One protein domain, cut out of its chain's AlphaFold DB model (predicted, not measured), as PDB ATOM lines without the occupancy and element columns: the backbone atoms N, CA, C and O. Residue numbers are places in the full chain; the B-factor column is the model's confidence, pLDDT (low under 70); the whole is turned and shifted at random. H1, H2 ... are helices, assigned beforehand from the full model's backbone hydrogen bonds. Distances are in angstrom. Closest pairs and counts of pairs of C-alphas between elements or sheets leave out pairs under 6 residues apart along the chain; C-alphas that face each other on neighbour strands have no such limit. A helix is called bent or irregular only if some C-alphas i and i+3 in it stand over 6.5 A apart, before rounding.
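This is residues 215 to 311 of the 312 residues of an uncharacterized protein of Ruminococcus sp. AM40-10AC (UniProt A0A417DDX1). Two long helices, H1 and H3a, run opposite ways side by side, and the short helix H2 forms a head beyond one end of this pair. At the other end of the pair H3 turns sharply from H3a into its second arm H3b, which passes close to the first part of H1, and after a tight link H4 folds back and crosses the middle of H1. The 97 printed residues include four named helices, H1, H2, H3 and H4 in chain order, with H3 bent into the arms H3a and H3b; there is no named strand, and the class is all helix. The whole is loose, with a radius of gyration of the C-alphas of 15.8 A, and elongated, spanning 47 by 28 by 22 A.

H1, residues 215 to 239, begins at C-alpha 215 (43.912, 6.028, 24.887) and is 36.1 A long. H2 follows at residues 244 to 252. H3, residues 259 to 292, was assigned as one helix by its hydrogen bonds but is bent: C-alphas 280 and 283 are 9.6 A apart. Its arm H3a, residues 259 to 280, begins at C-alpha 259 (49.988, -25.493, 26.519) and is 30.3 A long; it is irregular, C-alphas 273 and 276 being 7.8 A apart, with a kink of 53 degrees near residue 274. Its arm H3b is residues 283 to 292. H4, residues 297 to 310, is 19.8 A long and ends at C-alpha 310 (37.604, -16.354, 26.544).

H1 touches H3a at a shallow tilt of 29 degrees, opposite ways; their closest C-alphas, those of Arg 236 and Arg 259, are 4.9 A apart. H1, with residues 226 to 233 alone, touches residues 302 to 306 of H4, about perpendicular at 77 degrees; the closest C-alphas are those of Ile 230 and Leu 306, 6.1 A apart. H3b is close to H1 but not clearly touching, the closest C-alphas being those of Met 219 and Tyr 289, at 6.2 A. The arms H3a and H3b are about perpendicular, at 76 degrees. H2 touches no helix. In H1, H2, H3b and H4 every O i to N i+4 pair is within hydrogen-bond range; in H3a 16 of 18 are.

The farthest C-alphas, those of Asn 252 and Glu 284, are 48.3 A apart. Residues 249 to 254, of which 249 to 252 belong to H2, stand free, as do residues 279 to 284 of H3. The printed part has no cut and no long link. The mean pLDDT of the printed part is 94.9, and no printed residue is under 70.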
ATOM      1  N   GLU A 215      44.624   6.893  25.822       91.69
ATOM      2  CA  GLU A 215      43.912   6.028  24.887       91.69
ATOM      3  C   GLU A 215      44.865   5.149  24.070       91.69
ATOM      4  O   GLU A 215      44.641   3.943  24.004       91.69
ATOM      5  N   TYR A 216      45.952   5.701  23.518       90.88
ATOM      6  CA  TYR A 216      46.957   4.911  22.801       90.88
ATOM      7  C   TYR A 216      47.569   3.842  23.711       90.88
ATOM      8  O   TYR A 216      47.599   2.671  23.340       90.88
ATOM      9  N   LEU A 217      47.986   4.217  24.926       93.00
ATOM     10  CA  LEU A 217      48.570   3.280  25.893       93.00
ATOM     11  C   LEU A 217      47.589   2.166  26.273       93.00
ATOM     12  O   LEU A 217      47.973   1.001  26.380       93.00
ATOM     13  N   LYS A 218      46.307   2.509  26.442       94.88
ATOM     14  CA  LYS A 218      45.243   1.543  26.725       94.88
ATOM     15  C   LYS A 218      45.037   0.568  25.563       94.88
ATOM     16  O   LYS A 218      44.961  -0.634  25.806       94.88
ATOM     17  N   MET A 219      44.932   1.070  24.330       96.19
ATOM     18  CA  MET A 219      44.723   0.235  23.141       96.19
ATOM     19  C   MET A 219      45.930  -0.658  22.860       96.19
ATOM     20  O   MET A 219      45.758  -1.853  22.640       96.19
ATOM     21  N   SER A 220      47.136  -0.095  22.941       95.25
ATOM     22  CA  SER A 220      48.385  -0.818  22.730       95.25
ATOM     23  C   SER A 220      48.546  -1.949  23.744       95.25
ATOM     24  O   SER A 220      48.596  -3.103  23.335       95.25
ATOM     25  N   GLY A 221      48.469  -1.670  25.054       96.00
ATOM     26  CA  GLY A 221      48.610  -2.711  26.084       96.00
ATOM     27  C   GLY A 221      47.535  -3.806  26.012       96.00
ATOM     28  O   GLY A 221      47.824  -4.994  26.197       96.00
ATOM     29  N   PHE A 222      46.293  -3.433  25.682       97.50
ATOM     30  CA  PHE A 222      45.243  -4.412  25.393       97.50
ATOM     31  C   PHE A 222      45.605  -5.283  24.183       97.50
ATOM     32  O   PHE A 222      45.471  -6.507  24.235       97.50
ATOM     33  N   GLY A 223      46.116  -4.664  23.123       97.81
ATOM     34  CA  GLY A 223      46.533  -5.323  21.898       97.81
ATOM     35  C   GLY A 223      47.687  -6.304  22.062       97.81
ATOM     36  O   GLY A 223      47.600  -7.420  21.550       97.81
ATOM     37  N   GLU A 224      48.703  -5.963  22.859       97.31
ATOM     38  CA  GLU A 224      49.786  -6.890  23.234       97.31
ATOM     39  C   GLU A 224      49.222  -8.184  23.838       97.31
ATOM     40  O   GLU A 224      49.649  -9.298  23.523       97.31
ATOM     41  N   SER A 225      48.203  -8.038  24.690       97.62
ATOM     42  CA  SER A 225      47.544  -9.162  25.355       97.62
ATOM     43  C   SER A 225      46.698  -9.982  24.377       97.62
ATOM     44  O   SER A 225      46.693 -11.208  24.462       97.62
ATOM     45  N   VAL A 226      46.019  -9.330  23.426       98.19
ATOM     46  CA  VAL A 226      45.266  -9.997  22.353       98.19
ATOM     47  C   VAL A 226      46.196 -10.809  21.447       98.19
ATOM     48  O   VAL A 226      45.901 -11.974  21.179       98.19
ATOM     49  N   GLU A 227      47.326 -10.250  21.005       97.50
ATOM     50  CA  GLU A 227      48.307 -10.977  20.183       97.50
ATOM     51  C   GLU A 227      48.887 -12.186  20.921       97.50
ATOM     52  O   GLU A 227      48.879 -13.303  20.389       97.50
ATOM     53  N   ALA A 228      49.300 -11.990  22.178       97.50
ATOM     54  CA  ALA A 228      49.780 -13.067  23.035       97.50
ATOM     55  C   ALA A 228      48.729 -14.178  23.206       97.50
ATOM     56  O   ALA A 228      49.067 -15.363  23.162       97.50
ATOM     57  N   GLY A 229      47.455 -13.805  23.353       97.94
ATOM     58  CA  GLY A 229      46.330 -14.730  23.444       97.94
ATOM     59  C   GLY A 229      46.086 -15.533  22.174       97.94
ATOM     60  O   GLY A 229      45.888 -16.744  22.248       97.94
ATOM     61  N   ILE A 230      46.136 -14.888  21.006       98.25
ATOM     62  CA  ILE A 230      46.015 -15.569  19.708       98.25
ATOM     63  C   ILE A 230      47.121 -16.620  19.566       98.25
ATOM     64  O   ILE A 230      46.847 -17.754  19.164       98.25
ATOM     65  N   LEU A 231      48.360 -16.273  19.927       96.69
ATOM     66  CA  LEU A 231      49.479 -17.207  19.867       96.69
ATOM     67  C   LEU A 231      49.321 -18.365  20.863       96.69
ATOM     68  O   LEU A 231      49.466 -19.523  20.471       96.69
ATOM     69  N   ALA A 232      48.970 -18.080  22.121       96.62
ATOM     70  CA  ALA A 232      48.745 -19.109  23.138       96.62
ATOM     71  C   ALA A 232      47.632 -20.085  22.717       96.62
ATOM     72  O   ALA A 232      47.795 -21.303  22.813       96.62
ATOM     73  N   LEU A 233      46.527 -19.565  22.169       97.56
ATOM     74  CA  LEU A 233      45.427 -20.374  21.646       97.56
ATOM     75  C   LEU A 233      45.874 -21.259  20.481       97.56
ATOM     76  O   LEU A 233      45.538 -22.445  20.435       97.56
ATOM     77  N   LYS A 234      46.641 -20.695  19.544       96.88
ATOM     78  CA  LYS A 234      47.202 -21.438  18.412       96.88
ATOM     79  C   LYS A 234      48.068 -22.598  18.906       96.88
ATOM     80  O   LYS A 234      47.821 -23.736  18.511       96.88
ATOM     81  N   CYS A 235      49.019 -22.338  19.804       94.69
ATOM     82  CA  CYS A 235      49.905 -23.367  20.352       94.69
ATOM     83  C   CYS A 235      49.136 -24.447  21.128       94.69
ATOM     84  O   CYS A 235      49.454 -25.630  21.009       94.69
ATOM     85  N   ARG A 236      48.091 -24.069  21.877       95.50
ATOM     86  CA  ARG A 236      47.187 -25.015  22.548       95.50
ATOM     87  C   ARG A 236      46.529 -25.967  21.546       95.50
ATOM     88  O   ARG A 236      46.608 -27.181  21.711       95.50
ATOM     89  N   LYS A 237      45.934 -25.425  20.477       96.06
ATOM     90  CA  LYS A 237      45.260 -26.208  19.423       96.06
ATOM     91  C   LYS A 237      46.217 -27.056  18.591       96.06
ATOM     92  O   LYS A 237      45.802 -28.069  18.032       96.06
ATOM     93  N   GLU A 238      47.472 -26.640  18.455       94.88
ATOM     94  CA  GLU A 238      48.521 -27.451  17.833       94.88
ATOM     95  C   GLU A 238      48.890 -28.641  18.726       94.88
ATOM     96  O   GLU A 238      48.874 -29.770  18.241       94.88
ATOM     97  N   GLN A 239      49.095 -28.419  20.028       93.69
ATOM     98  CA  GLN A 239      49.383 -29.492  20.986       93.69
ATOM     99  C   GLN A 239      48.228 -30.504  21.112       93.69
ATOM    100  O   GLN A 239      48.475 -31.700  21.224       93.69
ATOM    101  N   GLU A 240      46.966 -30.065  21.031       93.69
ATOM    102  CA  GLU A 240      45.783 -30.954  21.030       93.69
ATOM    103  C   GLU A 240      45.770 -31.964  19.867       93.69
ATOM    104  O   GLU A 240      45.081 -32.981  19.940       93.69
ATOM    105  N   LYS A 241      46.512 -31.687  18.788       95.00
ATOM    106  CA  LYS A 241      46.613 -32.552  17.604       95.00
ATOM    107  C   LYS A 241      47.839 -33.466  17.639       95.00
ATOM    108  O   LYS A 241      47.997 -34.286  16.733       95.00
ATOM    109  N   GLU A 242      48.728 -33.312  18.619       93.81
ATOM    110  CA  GLU A 242      49.921 -34.147  18.740       93.81
ATOM    111  C   GLU A 242      49.568 -35.561  19.209       93.81
ATOM    112  O   GLU A 242      48.623 -35.778  19.969       93.81
ATOM    113  N   SER A 243      50.335 -36.546  18.739       93.12
ATOM    114  CA  SER A 243      50.138 -37.928  19.168       93.12
ATOM    115  C   SER A 243      50.659 -38.131  20.591       93.12
ATOM    116  O   SER A 243      51.580 -37.442  21.042       93.12
ATOM    117  N   VAL A 244      50.094 -39.114  21.292       92.19
ATOM    118  CA  VAL A 244      50.515 -39.458  22.657       92.19
ATOM    119  C   VAL A 244      52.001 -39.823  22.686       92.19
ATOM    120  O   VAL A 244      52.705 -39.433  23.612       92.19
ATOM    121  N   GLU A 245      52.499 -40.499  21.647       93.50
ATOM    122  CA  GLU A 245      53.907 -40.877  21.518       93.50
ATOM    123  C   GLU A 245      54.821 -39.652  21.441       93.50
ATOM    124  O   GLU A 245      55.826 -39.612  22.142       93.50
ATOM    125  N   LYS A 246      54.455 -38.629  20.653       91.69
ATOM    126  CA  LYS A 246      55.234 -37.383  20.556       91.69
ATOM    127  C   LYS A 246      55.256 -36.614  21.871       91.69
ATOM    128  O   LYS A 246      56.298 -36.096  22.264       91.69
ATOM    129  N   ILE A 247      54.116 -36.551  22.559       91.88
ATOM    130  CA  ILE A 247      54.022 -35.901  23.870       91.88
ATOM    131  C   ILE A 247      54.902 -36.635  24.888       91.88
ATOM    132  O   ILE A 247      55.619 -35.995  25.657       91.88
ATOM    133  N   GLU A 248      54.869 -37.967  24.897       92.50
ATOM    134  CA  GLU A 248      55.668 -38.770  25.821       92.50
ATOM    135  C   GLU A 248      57.167 -38.683  25.508       92.50
ATOM    136  O   GLU A 248      57.981 -38.527  26.415       92.50
ATOM    137  N   GLU A 249      57.542 -38.681  24.229       93.19
ATOM    138  CA  GLU A 249      58.912 -38.422  23.781       93.19
ATOM    139  C   GLU A 249      59.397 -37.038  24.246       93.19
ATOM    140  O   GLU A 249      60.453 -36.929  24.874       93.19
ATOM    141  N   ALA A 250      58.598 -35.984  24.053       90.50
ATOM    142  CA  ALA A 250      58.931 -34.639  24.518       90.50
ATOM    143  C   ALA A 250      59.117 -34.567  26.046       90.50
ATOM    144  O   ALA A 250      60.011 -33.866  26.532       90.50
ATOM    145  N   LYS A 251      58.307 -35.304  26.819       91.75
ATOM    146  CA  LYS A 251      58.456 -35.407  28.281       91.75
ATOM    147  C   LYS A 251      59.740 -36.132  28.664       91.75
ATOM    148  O   LYS A 251      60.479 -35.626  29.503       91.75
ATOM    149  N   ASN A 252      60.038 -37.259  28.018       93.69
ATOM    150  CA  ASN A 252      61.265 -38.026  28.247       93.69
ATOM    151  C   ASN A 252      62.525 -37.195  27.968       93.69
ATOM    152  O   ASN A 252      63.542 -37.357  28.642       93.69
ATOM    153  N   HIS A 253      62.444 -36.261  27.019       92.88
ATOM    154  CA  HIS A 253      63.520 -35.324  26.702       92.88
ATOM    155  C   HIS A 253      63.496 -34.019  27.519       92.88
ATOM    156  O   HIS A 253      64.347 -33.163  27.292       92.88
ATOM    157  N   ASN A 254      62.579 -33.853  28.483       87.38
ATOM    158  CA  ASN A 254      62.393 -32.625  29.274       87.38
ATOM    159  C   ASN A 254      62.187 -31.352  28.425       87.38
ATOM    160  O   ASN A 254      62.561 -30.255  28.836       87.38
ATOM    161  N   ILE A 255      61.581 -31.490  27.244       87.25
ATOM    162  CA  ILE A 255      61.225 -30.377  26.345       87.25
ATOM    163  C   ILE A 255      59.707 -30.168  26.248       87.25
ATOM    164  O   ILE A 255      59.244 -29.289  25.525       87.25
ATOM    165  N   PHE A 256      58.922 -30.968  26.973       87.31
ATOM    166  CA  PHE A 256      57.475 -30.815  27.031       87.31
ATOM    167  C   PHE A 256      57.075 -29.589  27.853       87.31
ATOM    168  O   PHE A 256      57.479 -29.424  29.004       87.31
ATOM    169  N   PHE A 257      56.201 -28.775  27.271       85.31
ATOM    170  CA  PHE A 257      55.564 -27.656  27.942       85.31
ATOM    171  C   PHE A 257      54.045 -27.762  27.775       85.31
ATOM    172  O   PHE A 257      53.548 -27.933  26.662       85.31
ATOM    173  N   ASP A 258      53.312 -27.686  28.884       90.00
ATOM    174  CA  ASP A 258      51.859 -27.863  28.914       90.00
ATOM    175  C   ASP A 258      51.141 -26.592  28.424       90.00
ATOM    176  O   ASP A 258      50.983 -25.616  29.166       90.00
ATOM    177  N   ARG A 259      50.689 -26.614  27.163       92.69
ATOM    178  CA  ARG A 259      49.988 -25.493  26.519       92.69
ATOM    179  C   ARG A 259      48.557 -25.331  27.024       92.69
ATOM    180  O   ARG A 259      48.006 -24.239  26.922       92.69
ATOM    181  N   GLN A 260      47.958 -26.371  27.607       92.44
ATOM    182  CA  GLN A 260      46.650 -26.256  28.260       92.44
ATOM    183  C   GLN A 260      46.765 -25.435  29.541       92.44
ATOM    184  O   GLN A 260      45.967 -24.527  29.775       92.44
ATOM    185  N   LYS A 261      47.795 -25.710  30.346       91.31
ATOM    186  CA  LYS A 261      48.079 -24.936  31.556       91.31
ATOM    187  C   LYS A 261      48.458 -23.489  31.236       91.31
ATOM    188  O   LYS A 261      47.973 -22.580  31.902       91.31
ATOM    189  N   GLU A 262      49.287 -23.263  30.216       92.81
ATOM    190  CA  GLU A 262      49.605 -21.910  29.735       92.81
ATOM    191  C   GLU A 262      48.346 -21.144  29.326       92.81
ATOM    192  O   GLU A 262      48.154 -20.010  29.759       92.81
ATOM    193  N   TRP A 263      47.457 -21.784  28.563       95.19
ATOM    194  CA  TRP A 263      46.186 -21.193  28.161       95.19
ATOM    195  C   TRP A 263      45.299 -20.818  29.355       95.19
ATOM    196  O   TRP A 263      44.754 -19.718  29.396       95.19
ATOM    197  N   GLN A 264      45.172 -21.698  30.353       93.94
ATOM    198  CA  GLN A 264      44.405 -21.409  31.572       93.94
ATOM    199  C   GLN A 264      44.952 -20.181  32.309       93.94
ATOM    200  O   GLN A 264      44.186 -19.289  32.677       93.94
ATOM    201  N   LEU A 265      46.274 -20.105  32.467       94.12
ATOM    202  CA  LEU A 265      46.940 -18.968  33.104       94.12
ATOM    203  C   LEU A 265      46.760 -17.676  32.299       94.12
ATOM    204  O   LEU A 265      46.507 -16.623  32.883       94.12
ATOM    205  N   TYR A 266      46.814 -17.754  30.967       95.88
ATOM    206  CA  TYR A 266      46.503 -16.621  30.099       95.88
ATOM    207  C   TYR A 266      45.060 -16.134  30.306       95.88
ATOM    208  O   TYR A 266      44.841 -14.936  30.482       95.88
ATOM    209  N   CYS A 267      44.073 -17.035  30.351       95.81
ATOM    210  CA  CYS A 267      42.676 -16.667  30.598       95.81
ATOM    211  C   CYS A 267      42.496 -15.955  31.948       95.81
ATOM    212  O   CYS A 267      41.794 -14.944  32.032       95.81
ATOM    213  N   GLU A 268      43.137 -16.460  33.007       94.62
ATOM    214  CA  GLU A 268      43.125 -15.829  34.332       94.62
ATOM    215  C   GLU A 268      43.765 -14.437  34.304       94.62
ATOM    216  O   GLU A 268      43.186 -13.478  34.831       94.62
ATOM    217  N   TYR A 269      44.927 -14.310  33.657       95.38
ATOM    218  CA  TYR A 269      45.615 -13.040  33.451       95.38
ATOM    219  C   TYR A 269      44.718 -12.039  32.715       95.38
ATOM    220  O   TYR A 269      44.477 -10.942  33.222       95.38
ATOM    221  N   PHE A 270      44.169 -12.428  31.561       96.50
ATOM    222  CA  PHE A 270      43.364 -11.560  30.709       96.50
ATOM    223  C   PHE A 270      42.111 -11.075  31.443       96.50
ATOM    224  O   PHE A 270      41.820  -9.878  31.473       96.50
ATOM    225  N   LYS A 271      41.404 -11.985  32.123       94.94
ATOM    226  CA  LYS A 271      40.223 -11.638  32.922       94.94
ATOM    227  C   LYS A 271      40.570 -10.687  34.066       94.94
ATOM    228  O   LYS A 271      39.816  -9.755  34.338       94.94
ATOM    229  N   LYS A 272      41.706 -10.892  34.733       94.62
ATOM    230  CA  LYS A 272      42.158 -10.018  35.819       94.62
ATOM    231  C   LYS A 272      42.546  -8.625  35.317       94.62
ATOM    232  O   LYS A 272      42.214  -7.645  35.982       94.62
ATOM    233  N   ALA A 273      43.253  -8.546  34.193       94.88
ATOM    234  CA  ALA A 273      43.748  -7.295  33.631       94.88
ATOM    235  C   ALA A 273      42.629  -6.473  32.973       94.88
ATOM    236  O   ALA A 273      42.506  -5.279  33.243       94.88
ATOM    237  N   TYR A 274      41.769  -7.117  32.178       96.12
ATOM    238  CA  TYR A 274      40.826  -6.430  31.289       96.12
ATOM    239  C   TYR A 274      39.353  -6.735  31.565       96.12
ATOM    240  O   TYR A 274      38.493  -6.013  31.068       96.12
ATOM    241  N   GLY A 275      39.023  -7.734  32.391       94.62
ATOM    242  CA  GLY A 275      37.636  -8.160  32.620       94.62
ATOM    243  C   GLY A 275      36.716  -7.026  33.077       94.62
ATOM    244  O   GLY A 275      35.681  -6.799  32.466       94.62
ATOM    245  N   LYS A 276      37.135  -6.225  34.068       94.94
ATOM    246  CA  LYS A 276      36.344  -5.069  34.546       94.94
ATOM    247  C   LYS A 276      36.160  -3.978  33.488       94.94
ATOM    248  O   LYS A 276      35.137  -3.300  33.472       94.94
ATOM    249  N   MET A 277      37.172  -3.767  32.648       94.69
ATOM    250  CA  MET A 277      37.111  -2.791  31.560       94.69
ATOM    251  C   MET A 277      36.112  -3.257  30.498       94.69
ATOM    252  O   MET A 277      35.251  -2.482  30.095       94.69
ATOM    253  N   LEU A 278      36.180  -4.533  30.112       94.94
ATOM    254  CA  LEU A 278      35.269  -5.138  29.142       94.94
ATOM    255  C   LEU A 278      33.835  -5.248  29.677       94.94
ATOM    256  O   LEU A 278      32.901  -5.007  28.926       94.94
ATOM    257  N   GLU A 279      33.629  -5.505  30.971       94.19
ATOM    258  CA  GLU A 279      32.298  -5.451  31.600       94.19
ATOM    259  C   GLU A 279      31.679  -4.046  31.532       94.19
ATOM    260  O   GLU A 279      30.467  -3.904  31.386       94.19
ATOM    261  N   LYS A 280      32.507  -3.000  31.654       94.88
ATOM    262  CA  LYS A 280      32.058  -1.604  31.666       94.88
ATOM    263  C   LYS A 280      31.827  -1.042  30.263       94.88
ATOM    264  O   LYS A 280      30.870  -0.300  30.066       94.88
ATOM    265  N   GLU A 281      32.733  -1.320  29.330       94.50
ATOM    266  CA  GLU A 281      32.758  -0.691  28.001       94.50
ATOM    267  C   GLU A 281      32.261  -1.623  26.884       94.50
ATOM    268  O   GLU A 281      31.795  -1.153  25.847       94.50
ATOM    269  N   GLY A 282      32.324  -2.941  27.095       92.31
ATOM    270  CA  GLY A 282      31.760  -3.962  26.213       92.31
ATOM    271  C   GLY A 282      32.178  -3.832  24.747       92.31
ATOM    272  O   GLY A 282      33.338  -3.574  24.418       92.31
ATOM    273  N   GLU A 283      31.202  -4.002  23.855       95.00
ATOM    274  CA  GLU A 283      31.390  -3.908  22.400       95.00
ATOM    275  C   GLU A 283      31.828  -2.520  21.921       95.00
ATOM    276  O   GLU A 283      32.436  -2.408  20.858       95.00
ATOM    277  N   GLU A 284      31.543  -1.453  22.676       95.94
ATOM    278  CA  GLU A 284      31.978  -0.108  22.288       95.94
ATOM    279  C   GLU A 284      33.506  -0.011  22.311       95.94
ATOM    280  O   GLU A 284      34.103   0.546  21.387       95.94
ATOM    281  N   PHE A 285      34.147  -0.604  23.324       96.19
ATOM    282  CA  PHE A 285      35.603  -0.672  23.384       96.19
ATOM    283  C   PHE A 285      36.172  -1.511  22.239       96.19
ATOM    284  O   PHE A 285      37.073  -1.045  21.549       96.19
ATOM    285  N   TRP A 286      35.615  -2.699  21.978       96.56
ATOM    286  CA  TRP A 286      36.052  -3.546  20.862       96.56
ATOM    287  C   TRP A 286      35.957  -2.833  19.515       96.56
ATOM    288  O   TRP A 286      36.878  -2.926  18.709       96.56
ATOM    289  N   LYS A 287      34.873  -2.087  19.280       96.69
ATOM    290  CA  LYS A 287      34.710  -1.298  18.059       96.69
ATOM    291  C   LYS A 287      35.800  -0.232  17.932       96.69
ATOM    292  O   LYS A 287      36.441  -0.166  16.888       96.69
ATOM    293  N   LYS A 288      36.046   0.551  18.989       96.56
ATOM    294  CA  LYS A 288      37.114   1.568  19.004       96.56
ATOM    295  C   LYS A 288      38.494   0.946  18.805       96.56
ATOM    296  O   LYS A 288      39.297   1.477  18.050       96.56
ATOM    297  N   TYR A 289      38.751  -0.190  19.445       97.62
ATOM    298  CA  TYR A 289      40.000  -0.928  19.306       97.62
ATOM    299  C   TYR A 289      40.208  -1.429  17.868       97.62
ATOM    300  O   TYR A 289      41.277  -1.219  17.307       97.62
ATOM    301  N   PHE A 290      39.182  -2.010  17.239       97.62
ATOM    302  CA  PHE A 290      39.232  -2.462  15.842       97.62
ATOM    303  C   PHE A 290      39.423  -1.327  14.836       97.62
ATOM    304  O   PHE A 290      40.123  -1.507  13.841       97.62
ATOM    305  N   GLU A 291      38.808  -0.172  15.090       96.81
ATOM    306  CA  GLU A 291      39.039   1.038  14.300       96.81
ATOM    307  C   GLU A 291      40.478   1.543  14.483       96.81
ATOM    308  O   GLU A 291      41.142   1.859  13.499       96.81
ATOM    309  N   TRP A 292      40.982   1.560  15.720       96.12
ATOM    310  CA  TRP A 292      42.333   2.020  16.044       96.12
ATOM    311  C   TRP A 292      43.432   1.146  15.431       96.12
ATOM    312  O   TRP A 292      44.386   1.687  14.877       96.12
ATOM    313  N   CYS A 293      43.313  -0.183  15.497       95.94
ATOM    314  CA  CYS A 293      44.314  -1.093  14.930       95.94
ATOM    315  C   CYS A 293      44.115  -1.370  13.435       95.94
ATOM    316  O   CYS A 293      44.815  -2.217  12.892       95.94
ATOM    317  N   GLU A 294      43.176  -0.687  12.766       95.94
ATOM    318  CA  GLU A 294      42.867  -0.888  11.343       95.94
ATOM    319  C   GLU A 294      42.714  -2.381  10.990       95.94
ATOM    320  O   GLU A 294      43.355  -2.897  10.066       95.94
ATOM    321  N   ILE A 295      41.900  -3.091  11.783       96.56
ATOM    322  CA  ILE A 295      41.844  -4.554  11.751       96.56
ATOM    323  C   ILE A 295      41.452  -5.088  10.367       96.56
ATOM    324  O   ILE A 295      40.489  -4.634   9.744       96.56
ATOM    325  N   THR A 296      42.166  -6.107   9.894       95.88
ATOM    326  CA  THR A 296      41.805  -6.833   8.667       95.88
ATOM    327  C   THR A 296      40.784  -7.929   8.935       95.88
ATOM    328  O   THR A 296      40.651  -8.427  10.052       95.88
ATOM    329  N   ASP A 297      40.115  -8.402   7.881       97.19
ATOM    330  CA  ASP A 297      39.203  -9.548   7.975       97.19
ATOM    331  C   ASP A 297      39.883 -10.816   8.516       97.19
ATOM    332  O   ASP A 297      39.244 -11.635   9.178       97.19
ATOM    333  N   GLU A 298      41.174 -11.011   8.232       96.69
ATOM    334  CA  GLU A 298      41.928 -12.162   8.734       96.69
ATOM    335  C   GLU A 298      42.232 -12.028  10.230       96.69
ATOM    336  O   GLU A 298      41.991 -12.965  10.996       96.69
ATOM    337  N   GLU A 299      42.724 -10.866  10.660       97.25
ATOM    338  CA  GLU A 299      42.972 -10.577  12.075       97.25
ATOM    339  C   GLU A 299      41.668 -10.643  12.873       97.25
ATOM    340  O   GLU A 299      41.625 -11.275  13.928       97.25
ATOM    341  N   ARG A 300      40.571 -10.100  12.332       97.25
ATOM    342  CA  ARG A 300      39.253 -10.125  12.970       97.25
ATOM    343  C   ARG A 300      38.772 -11.542  13.244       97.25
ATOM    344  O   ARG A 300      38.285 -11.805  14.336       97.25
ATOM    345  N   LYS A 301      38.973 -12.480  12.312       97.94
ATOM    346  CA  LYS A 301      38.635 -13.898  12.538       97.94
ATOM    347  C   LYS A 301      39.419 -14.498  13.705       97.94
ATOM    348  O   LYS A 301      38.829 -15.205  14.518       97.94
ATOM    349  N   LYS A 302      40.722 -14.206  13.803       98.12
ATOM    350  CA  LYS A 302      41.582 -14.687  14.902       98.12
ATOM    351  C   LYS A 302      41.147 -14.091  16.243       98.12
ATOM    352  O   LYS A 302      41.067 -14.809  17.236       98.12
ATOM    353  N   VAL A 303      40.823 -12.797  16.266       97.75
ATOM    354  CA  VAL A 303      40.340 -12.121  17.477       97.75
ATOM    355  C   VAL A 303      38.958 -12.632  17.891       97.75
ATOM    356  O   VAL A 303      38.745 -12.905  19.067       97.75
ATOM    357  N   ASP A 304      38.029 -12.822  16.955       97.56
ATOM    358  CA  ASP A 304      36.692 -13.350  17.253       97.56
ATOM    359  C   ASP A 304      36.761 -14.800  17.780       97.56
ATOM    360  O   ASP A 304      36.012 -15.175  18.684       97.56
ATOM    361  N   GLU A 305      37.699 -15.613  17.280       98.00
ATOM    362  CA  GLU A 305      37.982 -16.943  17.831       98.00
ATOM    363  C   GLU A 305      38.521 -16.868  19.267       98.00
ATOM    364  O   GLU A 305      38.025 -17.578  20.146       98.00
ATOM    365  N   LEU A 306      39.479 -15.972  19.527       97.88
ATOM    366  CA  LEU A 306      40.002 -15.711  20.869       97.88
ATOM    367  C   LEU A 306      38.885 -15.280  21.834       97.88
ATOM    368  O   LEU A 306      38.762 -15.840  22.923       97.88
ATOM    369  N   ARG A 307      38.046 -14.322  21.432       96.31
ATOM    370  CA  ARG A 307      36.909 -13.820  22.224       96.31
ATOM    371  C   ARG A 307      35.949 -14.935  22.612       96.31
ATOM    372  O   ARG A 307      35.600 -15.077  23.782       96.31
ATOM    373  N   LYS A 308      35.603 -15.796  21.649       96.38
ATOM    374  CA  LYS A 308      34.755 -16.969  21.885       96.38
ATOM    375  C   LYS A 308      35.354 -17.918  22.927       96.38
ATOM    376  O   LYS A 308      34.619 -18.425  23.768       96.38
ATOM    377  N   GLU A 309      36.658 -18.169  22.870       96.25
ATOM    378  CA  GLU A 309      37.355 -19.060  23.809       96.25
ATOM    379  C   GLU A 309      37.508 -18.441  25.207       96.25
ATOM    380  O   GLU A 309      37.513 -19.161  26.205       96.25
ATOM    381  N   LEU A 310      37.592 -17.110  25.289       94.00
ATOM    382  CA  LEU A 310      37.604 -16.354  26.544       94.00
ATOM    383  C   LEU A 310      36.205 -16.174  27.159       94.00
ATOM    384  O   LEU A 310      36.098 -15.913  28.358       94.00
ATOM    385  N   GLY A 311      35.144 -16.314  26.359       89.81
ATOM    386  CA  GLY A 311      33.764 -16.070  26.775       89.81
ATOM    387  C   GLY A 311      33.445 -14.585  26.979       89.81
ATOM    388  O   GLY A 311      32.703 -14.260  27.908       89.81
TER     389      GLY A 311